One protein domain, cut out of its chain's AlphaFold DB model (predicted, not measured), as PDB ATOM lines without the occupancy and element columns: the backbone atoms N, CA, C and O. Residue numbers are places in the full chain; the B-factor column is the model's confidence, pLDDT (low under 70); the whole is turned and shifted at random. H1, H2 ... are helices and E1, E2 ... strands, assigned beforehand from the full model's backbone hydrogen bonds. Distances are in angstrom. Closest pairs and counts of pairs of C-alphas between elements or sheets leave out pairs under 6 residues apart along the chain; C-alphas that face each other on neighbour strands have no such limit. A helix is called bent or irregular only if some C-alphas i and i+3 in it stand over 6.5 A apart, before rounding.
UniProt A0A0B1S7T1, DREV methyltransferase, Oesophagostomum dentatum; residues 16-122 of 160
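Overview. This is residues 16 to 122 of the 160 residues of the protein "DREV methyltransferase" of Oesophagostomum dentatum (UniProt A0A0B1S7T1). A narrow wall of two parallel strands, E1 and E2, has the helix H1 packed over one face and a second helix, H2, packed on E2, while the long, sharply bent strand E3 sweeps past E2, apart from E1. A long link, residues 65 to 90, loops from E2 to H2. The printed part has 107 residues with two named helices and three named strands, in the order E1, H1, E2, H2, E3; the sheet's order is E1, E2, and the class is mixed. The whole is compact, with a radius of gyration of the C-alphas of 14.1 A, and spans 40 by 34 by 29 A.

Along the chain. E1, residues 27 to 31, begins at C-alpha 27 (5.889, 31.306, 26.718). E2, residues 57 to 64, is 21.5 A long. H1, residues 40 to 54, is 20.8 A long, and H2, residues 91 to 103, 16.5 A. E3, residues 108 to 121, is 30.2 A long, bends by 93 degrees at residue 111 and ends at C-alpha 121 (5.732, 31.838, 53.004).

Arrangement. E1 and E2 are parallel at 11 degrees, with N 30 and O 59 within hydrogen-bond range at 2.8 A. E1, H1 and E2 form a strand-helix-strand unit, two parallel neighbour strands with a helix between along the chain; its crossover is right-handed. The closest C-alphas of H1 and E2 are those of Ala 51 and Tyr 57, 6.3 A apart. Those of E2 and H2 are Leu 64 and Phe 91, 6.5 A. H1 and H2 are close but not clearly touching, at a steep tilt of 69 degrees, only just short of about perpendicular; their closest C-alphas, of Arg 41 and Glu 102, are 7.3 A apart. E3 pairs with no named strand; its closest C-alpha to E2, Tyr 118, is 7.5 A from that of Val 63. In H1 and H2 every O i to N i+4 pair is within hydrogen-bond range.

Size, cuts and confidence. The farthest C-alphas, of Ser 22 and Arg 89, are 41.3 A apart. The printed part has no cut. The link from E2 to H2 is long. Mean pLDDT of the printed part is 92.3; residues 72 and 76 to 79 are under 70.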
ATOM      1  N   GLU A  16      20.579  39.836  35.087       84.19
ATOM      2  CA  GLU A  16      20.867  41.147  34.503       84.19
ATOM      3  C   GLU A  16      20.956  41.120  32.969       84.19
ATOM      4  O   GLU A  16      20.918  42.179  32.345       84.19
ATOM      5  N   LYS A  17      21.074  39.938  32.343       87.88
ATOM      6  CA  LYS A  17      21.343  39.804  30.894       87.88
ATOM      7  C   LYS A  17      20.334  38.953  30.130       87.88
ATOM      8  O   LYS A  17      20.394  38.927  28.900       87.88
ATOM      9  N   TRP A  18      19.408  38.286  30.817       90.44
ATOM     10  CA  TRP A  18      18.414  37.393  30.208       90.44
ATOM     11  C   TRP A  18      17.644  38.052  29.049       90.44
ATOM     12  O   TRP A  18      17.380  37.404  28.037       90.44
ATOM     13  N   SER A  19      17.345  39.352  29.156       88.94
ATOM     14  CA  SER A  19      16.594  40.128  28.160       88.94
ATOM     15  C   SER A  19      17.368  40.380  26.859       88.94
ATOM     16  O   SER A  19      16.765  40.589  25.805       88.94
ATOM     17  N   SER A  20      18.704  40.320  26.913       88.38
ATOM     18  CA  SER A  20      19.611  40.494  25.768       88.38
ATOM     19  C   SER A  20      19.951  39.176  25.065       88.38
ATOM     20  O   SER A  20      20.634  39.178  24.041       88.38
ATOM     21  N   SER A  21      19.484  38.043  25.595       86.38
ATOM     22  CA  SER A  21      19.679  36.734  24.974       86.38
ATOM     23  C   SER A  21      18.984  36.662  23.606       86.38
ATOM     24  O   SER A  21      17.872  37.167  23.417       86.38
ATOM     25  N   SER A  22      19.628  35.991  22.645       85.75
ATOM     26  CA  SER A  22      19.041  35.656  21.338       85.75
ATOM     27  C   SER A  22      18.102  34.446  21.400       85.75
ATOM     28  O   SER A  22      17.532  34.044  20.383       85.75
ATOM     29  N   ARG A  23      17.938  33.853  22.588       89.62
ATOM     30  CA  ARG A  23      17.046  32.723  22.817       89.62
ATOM     31  C   ARG A  23      15.595  33.109  22.543       89.62
ATOM     32  O   ARG A  23      15.133  34.182  22.921       89.62
ATOM     33  N   GLN A  24      14.883  32.188  21.904       92.88
ATOM     34  CA  GLN A  24      13.449  32.287  21.672       92.88
ATOM     35  C   GLN A  24      12.688  31.434  22.682       92.88
ATOM     36  O   GLN A  24      13.159  30.377  23.104       92.88
ATOM     37  N   TYR A  25      11.495  31.898  23.034       95.56
ATOM     38  CA  TYR A  25      10.610  31.247  23.990       95.56
ATOM     39  C   TYR A  25       9.233  31.014  23.371       95.56
ATOM     40  O   TYR A  25       8.775  31.789  22.539       95.56
ATOM     41  N   ASN A  26       8.538  29.964  23.802       97.62
ATOM     42  CA  ASN A  26       7.139  29.738  23.421       97.62
ATOM     43  C   ASN A  26       6.149  30.360  24.420       97.62
ATOM     44  O   ASN A  26       4.985  30.573  24.085       97.62
ATOM     45  N   LEU A  27       6.616  30.651  25.635       98.00
ATOM     46  CA  LEU A  27       5.889  31.306  26.718       98.00
ATOM     47  C   LEU A  27       6.913  31.859  27.713       98.00
ATOM     48  O   LEU A  27       7.898  31.184  28.016       98.00
ATOM     49  N   ILE A  28       6.658  33.042  28.264       97.75
ATOM     50  CA  ILE A  28       7.430  33.597  29.382       97.75
ATOM     51  C   ILE A  28       6.515  33.658  30.602       97.75
ATOM     52  O   ILE A  28       5.397  34.145  30.495       97.75
ATOM     53  N   SER A  29       6.960  33.161  31.755       97.69
ATOM     54  CA  SER A  29       6.202  33.253  33.011       97.69
ATOM     55  C   SER A  29       6.917  34.179  33.989       97.69
ATOM     56  O   SER A  29       8.030  33.881  34.416       97.69
ATOM     57  N   ALA A  30       6.274  35.288  34.342       97.06
ATOM     58  CA  ALA A  30       6.738  36.255  35.330       97.06
ATOM     59  C   ALA A  30       5.799  36.198  36.541       97.06
ATOM     60  O   ALA A  30       4.751  36.843  36.566       97.06
ATOM     61  N   LEU A  31       6.144  35.360  37.516       95.88
ATOM     62  CA  LEU A  31       5.244  34.992  38.607       95.88
ATOM     63  C   LEU A  31       5.606  35.752  39.886       95.88
ATOM     64  O   LEU A  31       6.644  35.466  40.479       95.88
ATOM     65  N   ASN A  32       4.760  36.704  40.297       94.44
ATOM     66  CA  ASN A  32       4.903  37.487  41.532       94.44
ATOM     67  C   ASN A  32       6.267  38.186  41.653       94.44
ATOM     68  O   ASN A  32       6.896  38.191  42.706       94.44
ATOM     69  N   LEU A  33       6.731  38.733  40.523       93.31
ATOM     70  CA  LEU A  33       8.023  39.410  40.385       93.31
ATOM     71  C   LEU A  33       7.884  40.934  40.265       93.31
ATOM     72  O   LEU A  33       8.804  41.670  40.617       93.31
ATOM     73  N   LEU A  34       6.761  41.419  39.731       94.00
ATOM     74  CA  LEU A  34       6.612  42.815  39.322       94.00
ATOM     75  C   LEU A  34       6.685  43.782  40.515       94.00
ATOM     76  O   LEU A  34       7.409  44.773  40.466       94.00
ATOM     77  N   ASP A  35       6.007  43.443  41.607       91.75
ATOM     78  CA  ASP A  35       6.014  44.136  42.900       91.75
ATOM     79  C   ASP A  35       7.332  43.968  43.676       91.75
ATOM     80  O   ASP A  35       7.516  44.580  44.726       91.75
ATOM     81  N   ARG A  36       8.270  43.165  43.160       91.56
ATOM     82  CA  ARG A  36       9.575  42.896  43.787       91.56
ATOM     83  C   ARG A  36      10.750  43.519  43.059       91.56
ATOM     84  O   ARG A  36      11.889  43.501  43.537       91.56
ATOM     85  N   HIS A  37      10.470  44.085  41.892       92.06
ATOM     86  CA  HIS A  37      11.470  44.669  41.030       92.06
ATOM     87  C   HIS A  37      11.720  46.136  41.400       92.06
ATOM     88  O   HIS A  37      10.791  46.918  41.605       92.06
ATOM     89  N   TYR A  38      12.991  46.547  41.436       90.38
ATOM     90  CA  TYR A  38      13.365  47.941  41.717       90.38
ATOM     91  C   TYR A  38      12.841  48.934  40.667       90.38
ATOM     92  O   TYR A  38      12.637  50.113  40.959       90.38
ATOM     93  N   ASN A  39      12.664  48.461  39.431       92.44
ATOM     94  CA  ASN A  39      12.116  49.228  38.322       92.44
ATOM     95  C   ASN A  39      11.134  48.355  37.518       92.44
ATOM     96  O   ASN A  39      11.547  47.712  36.550       92.44
ATOM     97  N   PRO A  40       9.861  48.266  37.928       94.12
ATOM     98  CA  PRO A  40       8.877  47.385  37.302       94.12
ATOM     99  C   PRO A  40       8.652  47.712  35.821       94.12
ATOM    100  O   PRO A  40       8.485  46.804  35.014       94.12
ATOM    101  N   ARG A  41       8.748  48.988  35.424       93.94
ATOM    102  CA  ARG A  41       8.623  49.389  34.012       93.94
ATOM    103  C   ARG A  41       9.768  48.876  33.156       93.94
ATOM    104  O   ARG A  41       9.528  48.432  32.042       93.94
ATOM    105  N   LYS A  42      11.001  48.882  33.675       93.06
ATOM    106  CA  LYS A  42      12.133  48.245  32.989       93.06
ATOM    107  C   LYS A  42      11.856  46.757  32.759       93.06
ATOM    108  O   LYS A  42      12.010  46.296  31.635       93.06
ATOM    109  N   LEU A  43      11.404  46.041  33.791       95.00
ATOM    110  CA  LEU A  43      11.061  44.621  33.673       95.00
ATOM    111  C   LEU A  43       9.975  44.395  32.610       95.00
ATOM    112  O   LEU A  43      10.119  43.511  31.770       95.00
ATOM    113  N   LEU A  44       8.917  45.210  32.603       96.94
ATOM    114  CA  LEU A  44       7.858  45.134  31.592       96.94
ATOM    115  C   LEU A  44       8.388  45.377  30.173       96.94
ATOM    116  O   LEU A  44       8.018  44.640  29.264       96.94
ATOM    117  N   LEU A  45       9.276  46.356  29.980       95.75
ATOM    118  CA  LEU A  45       9.900  46.625  28.678       95.75
ATOM    119  C   LEU A  45      10.769  45.454  28.204       95.75
ATOM    120  O   LEU A  45      10.666  45.039  27.053       95.75
ATOM    121  N   GLU A  46      11.580  44.881  29.093       95.69
ATOM    122  CA  GLU A  46      12.426  43.725  28.781       95.69
ATOM    123  C   GLU A  46      11.597  42.476  28.448       95.69
ATOM    124  O   GLU A  46      11.918  41.741  27.506       95.69
ATOM    125  N   LEU A  47      10.501  42.253  29.183       97.12
ATOM    126  CA  LEU A  47       9.529  41.202  28.888       97.12
ATOM    127  C   LEU A  47       8.861  41.441  27.534       97.12
ATOM    128  O   LEU A  47       8.750  40.500  26.752       97.12
ATOM    129  N   TYR A  48       8.452  42.679  27.242       97.44
ATOM    130  CA  TYR A  48       7.823  43.049  25.977       97.44
ATOM    131  C   TYR A  48       8.758  42.768  24.801       97.44
ATOM    132  O   TYR A  48       8.380  42.030  23.891       97.44
ATOM    133  N   ASP A  49       9.992  43.274  24.842       96.00
ATOM    134  CA  ASP A  49      10.948  43.109  23.745       96.00
ATOM    135  C   ASP A  49      11.272  41.620  23.521       96.00
ATOM    136  O   ASP A  49      11.331  41.150  22.382       96.00
ATOM    137  N   THR A  50      11.437  40.847  24.600       96.25
ATOM    138  CA  THR A  50      11.725  39.404  24.525       96.25
ATOM    139  C   THR A  50      10.534  38.614  23.981       96.25
ATOM    140  O   THR A  50      10.702  37.748  23.112       96.25
ATOM    141  N   ALA A  51       9.324  38.924  24.453       97.12
ATOM    142  CA  ALA A  51       8.094  38.279  24.013       97.12
ATOM    143  C   ALA A  51       7.793  38.589  22.543       97.12
ATOM    144  O   ALA A  51       7.445  37.679  21.791       97.12
ATOM    145  N   LEU A  52       7.993  39.842  22.122       96.38
ATOM    146  CA  LEU A  52       7.789  40.290  20.749       96.38
ATOM    147  C   LEU A  52       8.754  39.586  19.787       96.38
ATOM    148  O   LEU A  52       8.307  39.009  18.795       96.38
ATOM    149  N   ARG A  53      10.059  39.553  20.104       95.50
ATOM    150  CA  ARG A  53      11.062  38.824  19.299       95.50
ATOM    151  C   ARG A  53      10.745  37.334  19.192       95.50
ATOM    152  O   ARG A  53      10.924  36.742  18.130       95.50
ATOM    153  N   SER A  54      10.267  36.741  20.283       96.50
ATOM    154  CA  SER A  54       9.916  35.319  20.347       96.50
ATOM    155  C   SER A  54       8.526  35.003  19.787       96.50
ATOM    156  O   SER A  54       8.188  33.832  19.637       96.50
ATOM    157  N   LYS A  55       7.715  36.026  19.477       96.81
ATOM    158  CA  LYS A  55       6.304  35.902  19.073       96.81
ATOM    159  C   LYS A  55       5.487  35.051  20.054       96.81
ATOM    160  O   LYS A  55       4.717  34.184  19.647       96.81
ATOM    161  N   CYS A  56       5.675  35.289  21.350       97.88
ATOM    162  CA  CYS A  56       5.057  34.499  22.411       97.88
ATOM    163  C   CYS A  56       4.265  35.353  23.405       97.88
ATOM    164  O   CYS A  56       4.354  36.582  23.407       97.88
ATOM    165  N   TYR A  57       3.479  34.683  24.246       98.62
ATOM    166  CA  TYR A  57       2.738  35.318  25.332       98.62
ATOM    167  C   TYR A  57       3.592  35.444  26.598       98.62
ATOM    168  O   TYR A  57       4.544  34.687  26.808       98.62
ATOM    169  N   VAL A  58       3.188  36.363  27.474       98.69
ATOM    170  CA  VAL A  58       3.700  36.475  28.843       98.69
ATOM    171  C   VAL A  58       2.581  36.119  29.813       98.69
ATOM    172  O   VAL A  58       1.507  36.710  29.771       98.69
ATOM    173  N   LEU A  59       2.826  35.156  30.692       98.62
ATOM    174  CA  LEU A  59       1.967  34.849  31.825       98.62
ATOM    175  C   LEU A  59       2.475  35.629  33.040       98.62
ATOM    176  O   LEU A  59       3.563  35.347  33.544       98.62
ATOM    177  N   MET A  60       1.711  36.619  33.487       98.44
ATOM    178  CA  MET A  60       2.093  37.521  34.569       98.44
ATOM    179  C   MET A  60       1.198  37.311  35.783       98.44
ATOM    180  O   MET A  60      -0.014  37.475  35.676       98.44
ATOM    181  N   ALA A  61       1.796  36.961  36.922       98.12
ATOM    182  CA  ALA A  61       1.099  36.880  38.204       98.12
ATOM    183  C   ALA A  61       1.478  38.083  39.072       98.12
ATOM    184  O   ALA A  61       2.664  38.433  39.147       98.12
ATOM    185  N   VAL A  62       0.477  38.716  39.680       97.12
ATOM    186  CA  VAL A  62       0.635  39.879  40.552       97.12
ATOM    187  C   VAL A  62      -0.346  39.768  41.712       97.12
ATOM    188  O   VAL A  62      -1.566  39.830  41.530       97.12
ATOM    189  N   VAL A  63       0.197  39.692  42.925       96.31
ATOM    190  CA  VAL A  63      -0.590  39.785  44.156       96.31
ATOM    191  C   VAL A  63      -1.244  41.161  44.256       96.31
ATOM    192  O   VAL A  63      -0.568  42.187  44.169       96.31
ATOM    193  N   LEU A  64      -2.560  41.181  44.483       95.75
ATOM    194  CA  LEU A  64      -3.332  42.404  44.683       95.75
ATOM    195  C   LEU A  64      -3.980  42.430  46.080       95.75
ATOM    196  O   LEU A  64      -4.503  41.407  46.535       95.75
ATOM    197  N   PRO A  65      -4.039  43.601  46.743       94.50
ATOM    198  CA  PRO A  65      -3.468  44.881  46.316       94.50
ATOM    199  C   PRO A  65      -1.934  44.870  46.262       94.50
ATOM    200  O   PRO A  65      -1.290  44.158  47.028       94.50
ATOM    201  N   VAL A  66      -1.357  45.657  45.346       91.62
ATOM    202  CA  VAL A  66       0.101  45.739  45.201       91.62
ATOM    203  C   VAL A  66       0.706  46.355  46.460       91.62
ATOM    204  O   VAL A  66       0.422  47.499  46.812       91.62
ATOM    205  N   HIS A  67       1.595  45.604  47.101       89.19
ATOM    206  CA  HIS A  67       2.446  46.072  48.188       89.19
ATOM    207  C   HIS A  67       3.899  45.910  47.766       89.19
ATOM    208  O   HIS A  67       4.547  44.922  48.096       89.19
ATOM    209  N   GLN A  68       4.390  46.867  46.980       88.25
ATOM    210  CA  GLN A  68       5.705  46.760  46.365       88.25
ATOM    211  C   GLN A  68       6.827  46.829  47.411       88.25
ATOM    212  O   GLN A  68       6.827  47.682  48.301       88.25
ATOM    213  N   TYR A  69       7.811  45.945  47.276       85.25
ATOM    214  CA  TYR A  69       9.014  45.924  48.097       85.25
ATOM    215  C   TYR A  69      10.187  45.392  47.286       85.25
ATOM    216  O   TYR A  69      10.091  44.380  46.613       85.25
ATOM    217  N   VAL A  70      11.323  46.079  47.314       81.19
ATOM    218  CA  VAL A  70      12.434  45.724  46.425       81.19
ATOM    219  C   VAL A  70      13.260  44.594  47.035       81.19
ATOM    220  O   VAL A  70      14.016  44.829  47.974       81.19
ATOM    221  N   GLU A  71      13.158  43.390  46.473       76.50
ATOM    222  CA  GLU A  71      14.027  42.256  46.836       76.50
ATOM    223  C   GLU A  71      15.308  42.224  46.006       76.50
ATOM    224  O   GLU A  71      16.373  41.860  46.501       76.50
ATOM    225  N   PHE A  72      15.213  42.613  44.732       68.81
ATOM    226  CA  PHE A  72      16.338  42.593  43.809       68.81
ATOM    227  C   PHE A  72      16.667  44.001  43.316       68.81
ATOM    228  O   PHE A  72      15.861  44.665  42.656       68.81
ATOM    229  N   ARG A  73      17.895  44.435  43.603       74.69
ATOM    230  CA  ARG A  73      18.509  45.646  43.059       74.69
ATOM    231  C   ARG A  73      19.867  45.256  42.460       74.69
ATOM    232  O   ARG A  73      20.717  44.785  43.214       74.69
ATOM    233  N   PRO A  74      20.093  45.464  41.150       73.00
ATOM    234  CA  PRO A  74      21.397  45.241  40.538       73.00
ATOM    235  C   PRO A  74      22.466  46.076  41.238       73.00
ATOM    236  O   PRO A  74      22.218  47.234  41.584       73.00
ATOM    237  N   SER A  75      23.675  45.537  41.371       71.12
ATOM    238  CA  SER A  75      24.806  46.251  41.991       71.12
ATOM    239  C   SER A  75      25.162  47.548  41.249       71.12
ATOM    240  O   SER A  75      25.686  48.491  41.833       71.12
ATOM    241  N   SER A  76      24.846  47.607  39.952       67.94
ATOM    242  CA  SER A  76      25.039  48.759  39.067       67.94
ATOM    243  C   SER A  76      23.900  49.786  39.120       67.94
ATOM    244  O   SER A  76      24.026  50.878  38.561       67.94
ATOM    245  N   ALA A  77      22.775  49.475  39.775       64.50
ATOM    246  CA  ALA A  77      21.604  50.342  39.793       64.50
ATOM    247  C   ALA A  77      21.808  51.530  40.747       64.50
ATOM    248  O   ALA A  77      21.441  51.482  41.923       64.50
ATOM    249  N   GLN A  78      22.340  52.633  40.214       63.22
ATOM    250  CA  GLN A  78      22.340  53.955  40.862       63.22
ATOM    251  C   GLN A  78      20.959  54.638  40.820       63.22
ATOM    252  O   GLN A  78      20.744  55.666  41.456       63.22
ATOM    253  N   SER A  79      20.007  54.080  40.068       64.19
ATOM    254  CA  SER A  79      18.700  54.679  39.809       64.19
ATOM    255  C   SER A  79      17.727  54.589  40.994       64.19
ATOM    256  O   SER A  79      17.793  53.700  41.857       64.19
ATOM    257  N   GLN A  80      16.808  55.559  41.029       77.06
ATOM    258  CA  GLN A  80      15.712  55.637  41.995       77.06
ATOM    259  C   GLN A  80      14.754  54.448  41.830       77.06
ATOM    260  O   GLN A  80      14.546  53.956  40.721       77.06
ATOM    261  N   ILE A  81      14.184  53.985  42.948       84.69
ATOM    262  CA  ILE A  81      13.139  52.953  42.942       84.69
ATOM    263  C   ILE A  81      11.919  53.524  42.224       84.69
ATOM    264  O   ILE A  81      11.474  54.625  42.548       84.69
ATOM    265  N   MET A  82      11.388  52.780  41.256       88.94
ATOM    266  CA  MET A  82      10.164  53.157  40.561       88.94
ATOM    267  C   MET A  82       8.991  52.356  41.104       88.94
ATOM    268  O   MET A  82       9.066  51.135  41.217       88.94
ATOM    269  N   TRP A  83       7.904  53.057  41.394       91.06
ATOM    270  CA  TRP A  83       6.689  52.465  41.933       91.06
ATOM    271  C   TRP A  83       5.664  52.211  40.829       91.06
ATOM    272  O   TRP A  83       5.529  53.019  39.900       91.06
ATOM    273  N   LEU A  84       4.957  51.087  40.943       92.56
ATOM    274  CA  LEU A  84       3.771  50.793  40.144       92.56
ATOM    275  C   LEU A  84       2.679  51.829  40.433       92.56
ATOM    276  O   LEU A  84       2.467  52.224  41.580       92.56
ATOM    277  N   LYS A  85       1.980  52.265  39.388       92.25
ATOM    278  CA  LYS A  85       0.801  53.122  39.497       92.25
ATOM    279  C   LYS A  85      -0.447  52.255  39.519       92.25
ATOM    280  O   LYS A  85      -1.005  51.929  38.475       92.25
ATOM    281  N   THR A  86      -0.874  51.883  40.715       91.00
ATOM    282  CA  THR A  86      -2.108  51.125  40.914       91.00
ATOM    283  C   THR A  86      -3.086  51.931  41.762       91.00
ATOM    284  O   THR A  86      -2.696  52.621  42.704       91.00
ATOM    285  N   GLU A  87      -4.358  51.883  41.389       93.81
ATOM    286  CA  GLU A  87      -5.438  52.686  41.955       93.81
ATOM    287  C   GLU A  87      -6.684  51.821  42.186       93.81
ATOM    288  O   GLU A  87      -6.809  50.725  41.648       93.81
ATOM    289  N   GLY A  88      -7.634  52.322  42.975       94.50
ATOM    290  CA  GLY A  88      -8.886  51.622  43.267       94.50
ATOM    291  C   GLY A  88      -8.953  51.019  44.668       94.50
ATOM    292  O   GLY A  88      -7.992  51.042  45.437       94.50
ATOM    293  N   ARG A  89     -10.143  50.536  45.035       94.12
ATOM    294  CA  ARG A  89     -10.452  50.009  46.378       94.12
ATOM    295  C   ARG A  89     -10.809  48.529  46.356       94.12
ATOM    296  O   ARG A  89     -10.615  47.837  47.353       94.12
ATOM    297  N   THR A  90     -11.350  48.053  45.244       96.62
ATOM    298  CA  THR A  90     -11.674  46.645  45.016       96.62
ATOM    299  C   THR A  90     -10.541  45.936  44.286       96.62
ATOM    300  O   THR A  90      -9.676  46.566  43.681       96.62
ATOM    301  N   PHE A  91     -10.544  44.604  44.328       96.56
ATOM    302  CA  PHE A  91      -9.564  43.798  43.605       96.56
ATOM    303  C   PHE A  91      -9.635  44.062  42.092       96.56
ATOM    304  O   PHE A  91      -8.607  44.219  41.443       96.56
ATOM    305  N   GLU A  92     -10.848  44.141  41.549       97.31
ATOM    306  CA  GLU A  92     -11.127  44.327  40.128       97.31
ATOM    307  C   GLU A  92     -10.739  45.731  39.648       97.31
ATOM    308  O   GLU A  92     -10.159  45.859  38.569       97.31
ATOM    309  N   GLU A  93     -10.978  46.773  40.451       97.38
ATOM    310  CA  GLU A  93     -10.475  48.126  40.160       97.38
ATOM    311  C   GLU A  93      -8.946  48.145  40.166       97.38
ATOM    312  O   GLU A  93      -8.335  48.699  39.257       97.38
ATOM    313  N   HIS A  94      -8.320  47.474  41.138       96.44
ATOM    314  CA  HIS A  94      -6.865  47.425  41.222       96.44
ATOM    315  C   HIS A  94      -6.250  46.683  40.031       96.44
ATOM    316  O   HIS A  94      -5.296  47.176  39.427       96.44
ATOM    317  N   ALA A  95      -6.840  45.551  39.642       97.56
ATOM    318  CA  ALA A  95      -6.464  44.802  38.449       97.56
ATOM    319  C   ALA A  95      -6.625  45.653  37.182       97.56
ATOM    320  O   ALA A  95      -5.705  45.715  36.371       97.56
ATOM    321  N   SER A  96      -7.755  46.351  37.039       97.75
ATOM    322  CA  SER A  96      -8.016  47.238  35.898       97.75
ATOM    323  C   SER A  96      -6.992  48.375  35.831       97.75
ATOM    324  O   SER A  96      -6.379  48.580  34.787       97.75
ATOM    325  N   SER A  97      -6.708  49.030  36.961       97.81
ATOM    326  CA  SER A  97      -5.720  50.113  37.027       97.81
ATOM    327  C   SER A  97      -4.311  49.649  36.650       97.81
ATOM    328  O   SER A  97      -3.589  50.368  35.968       97.81
ATOM    329  N   LEU A  98      -3.917  48.430  37.040       97.12
ATOM    330  CA  LEU A  98      -2.617  47.861  36.693       97.12
ATOM    331  C   LEU A  98      -2.499  47.640  35.178       97.12
ATOM    332  O   LEU A  98      -1.459  47.916  34.578       97.12
ATOM    333  N   VAL A  99      -3.582  47.176  34.549       98.00
ATOM    334  CA  VAL A  99      -3.643  47.011  33.094       98.00
ATOM    335  C   VAL A  99      -3.519  48.364  32.394       98.00
ATOM    336  O   VAL A  99      -2.677  48.516  31.509       98.00
ATOM    337  N   GLU A 100      -4.322  49.344  32.805       98.00
ATOM    338  CA  GLU A 100      -4.397  50.669  32.179       98.00
ATOM    339  C   GLU A 100      -3.116  51.489  32.354       98.00
ATOM    340  O   GLU A 100      -2.648  52.119  31.406       98.00
ATOM    341  N   ASN A 101      -2.520  51.454  33.545       97.50
ATOM    342  CA  ASN A 101      -1.406  52.331  33.897       97.50
ATOM    343  C   ASN A 101      -0.025  51.718  33.647       97.50
ATOM    344  O   ASN A 101       0.953  52.464  33.563       97.50
ATOM    345  N   GLU A 102       0.086  50.388  33.554       96.81
ATOM    346  CA  GLU A 102       1.386  49.715  33.439       96.81
ATOM    347  C   GLU A 102       1.460  48.757  32.238       96.81
ATOM    348  O   GLU A 102       2.406  48.862  31.455       96.81
ATOM    349  N   PHE A 103       0.481  47.870  32.011       97.81
ATOM    350  CA  PHE A 103       0.578  46.887  30.912       97.81
ATOM    351  C   PHE A 103       0.349  47.496  29.528       97.81
ATOM    352  O   PHE A 103       1.170  47.284  28.632       97.81
ATOM    353  N   ILE A 104      -0.721  48.278  29.355       97.56
ATOM    354  CA  ILE A 104      -1.016  48.949  28.083       97.56
ATOM    355  C   ILE A 104       0.127  49.902  27.697       97.56
ATOM    356  O   ILE A 104       0.642  49.782  26.581       97.56
ATOM    357  N   PRO A 105       0.626  50.782  28.593       96.38
ATOM    358  CA  PRO A 105       1.758  51.653  28.279       96.38
ATOM    359  C   PRO A 105       3.060  50.899  27.978       96.38
ATOM    360  O   PRO A 105       3.894  51.400  27.226       96.38
ATOM    361  N   ALA A 106       3.242  49.694  28.528       96.50
ATOM    362  CA  ALA A 106       4.382  48.836  28.203       96.50
ATOM    363  C   ALA A 106       4.270  48.149  26.825       96.50
ATOM    364  O   ALA A 106       5.244  47.546  26.375       96.50
ATOM    365  N   GLY A 107       3.128  48.266  26.137       97.56
ATOM    366  CA  GLY A 107       2.885  47.666  24.821       97.56
ATOM    367  C   GLY A 107       2.230  46.287  24.879       97.56
ATOM    368  O   GLY A 107       2.285  45.537  23.906       97.56
ATOM    369  N   PHE A 108       1.625  45.922  26.008       98.44
ATOM    370  CA  PHE A 108       0.869  44.682  26.126       98.44
ATOM    371  C   PHE A 108      -0.629  44.916  25.972       98.44
ATOM    372  O   PHE A 108      -1.181  45.907  26.441       98.44
ATOM    373  N   GLU A 109      -1.308  43.929  25.402       98.12
ATOM    374  CA  GLU A 109      -2.742  43.743  25.590       98.12
ATOM    375  C   GLU A 109      -2.998  42.546  26.514       98.12
ATOM    376  O   GLU A 109      -2.233  41.574  26.541       98.12
ATOM    377  N   VAL A 110      -4.105  42.595  27.252       98.56
ATOM    378  CA  VAL A 110      -4.576  41.461  28.050       98.56
ATOM    379  C   VAL A 110      -5.461  40.583  27.177       98.56
ATOM    380  O   VAL A 110      -6.531  40.999  26.747       98.56
ATOM    381  N   VAL A 111      -5.038  39.342  26.952       98.62
ATOM    382  CA  VAL A 111      -5.815  38.352  26.193       98.62
ATOM    383  C   VAL A 111      -6.902  37.752  27.077       98.62
ATOM    384  O   VAL A 111      -8.056  37.626  26.675       98.62
ATOM    385  N   LYS A 112      -6.508  37.337  28.285       98.25
ATOM    386  CA  LYS A 112      -7.364  36.766  29.329       98.25
ATOM    387  C   LYS A 112      -6.739  37.050  30.682       98.25
ATOM    388  O   LYS A 112      -5.518  37.156  30.785       98.25
ATOM    389  N   TRP A 113      -7.559  37.085  31.721       98.50
ATOM    390  CA  TRP A 113      -7.064  37.110  33.086       98.50
ATOM    391  C   TRP A 113      -8.008  36.370  34.028       98.50
ATOM    392  O   TRP A 113      -9.163  36.102  33.690       98.50
ATOM    393  N   THR A 114      -7.497  35.987  35.191       98.19
ATOM    394  CA  THR A 114      -8.283  35.340  36.239       98.19
ATOM    395  C   THR A 114      -7.757  35.713  37.622       98.19
ATOM    396  O   THR A 114      -6.635  36.200  37.761       98.19
ATOM    397  N   LYS A 115      -8.579  35.478  38.642       97.94
ATOM    398  CA  LYS A 115      -8.244  35.648  40.054       97.94
ATOM    399  C   LYS A 115      -8.024  34.278  40.684       97.94
ATOM    400  O   LYS A 115      -8.869  33.397  40.539       97.94
ATOM    401  N   LEU A 116      -6.920  34.112  41.404       95.81
ATOM    402  CA  LEU A 116      -6.521  32.852  42.031       95.81
ATOM    403  C   LEU A 116      -6.096  33.083  43.492       95.81
ATOM    404  O   LEU A 116      -5.676  34.189  43.844       95.81
ATOM    405  N   PRO A 117      -6.192  32.066  44.364       96.38
ATOM    406  CA  PRO A 117      -5.535  32.113  45.664       96.38
ATOM    407  C   PRO A 117      -4.013  32.003  45.496       96.38
ATOM    408  O   PRO A 117      -3.531  31.142  44.763       96.38
ATOM    409  N   TYR A 118      -3.259  32.816  46.235       95.12
ATOM    410  CA  TYR A 118      -1.802  32.715  46.334       95.12
ATOM    411  C   TYR A 118      -1.383  32.383  47.758       95.12
ATOM    412  O   TYR A 118      -1.632  33.144  48.692       95.12
ATOM    413  N   LEU A 119      -0.767  31.212  47.908       94.50
ATOM    414  CA  LEU A 119      -0.188  30.746  49.158       94.50
ATOM    415  C   LEU A 119       1.309  31.034  49.132       94.50
ATOM    416  O   LEU A 119       2.023  30.490  48.288       94.50
ATOM    417  N   CYS A 120       1.786  31.851  50.064       90.62
ATOM    418  CA  CYS A 120       3.208  32.143  50.188       90.62
ATOM    419  C   CYS A 120       3.715  31.958  51.612       90.62
ATOM    420  O   CYS A 120       2.938  31.895  52.571       90.62
ATOM    421  N   GLU A 121       5.040  31.856  51.723       90.94
ATOM    422  CA  GLU A 121       5.732  31.838  53.004       90.94
ATOM    423  C   GLU A 121       5.341  33.068  53.823       90.94
ATOM    424  O   GLU A 121       5.127  34.162  53.288       90.94
ATOM    425  N   GLY A 122       5.156  32.836  55.117       90.25
ATOM    426  CA  GLY A 122       4.801  33.877  56.052       90.25
ATOM    427  C   GLY A 122       6.018  34.560  56.664       90.25
ATOM    428  O   GLY A 122       7.087  34.637  56.068       90.25
TER     429      GLY A 122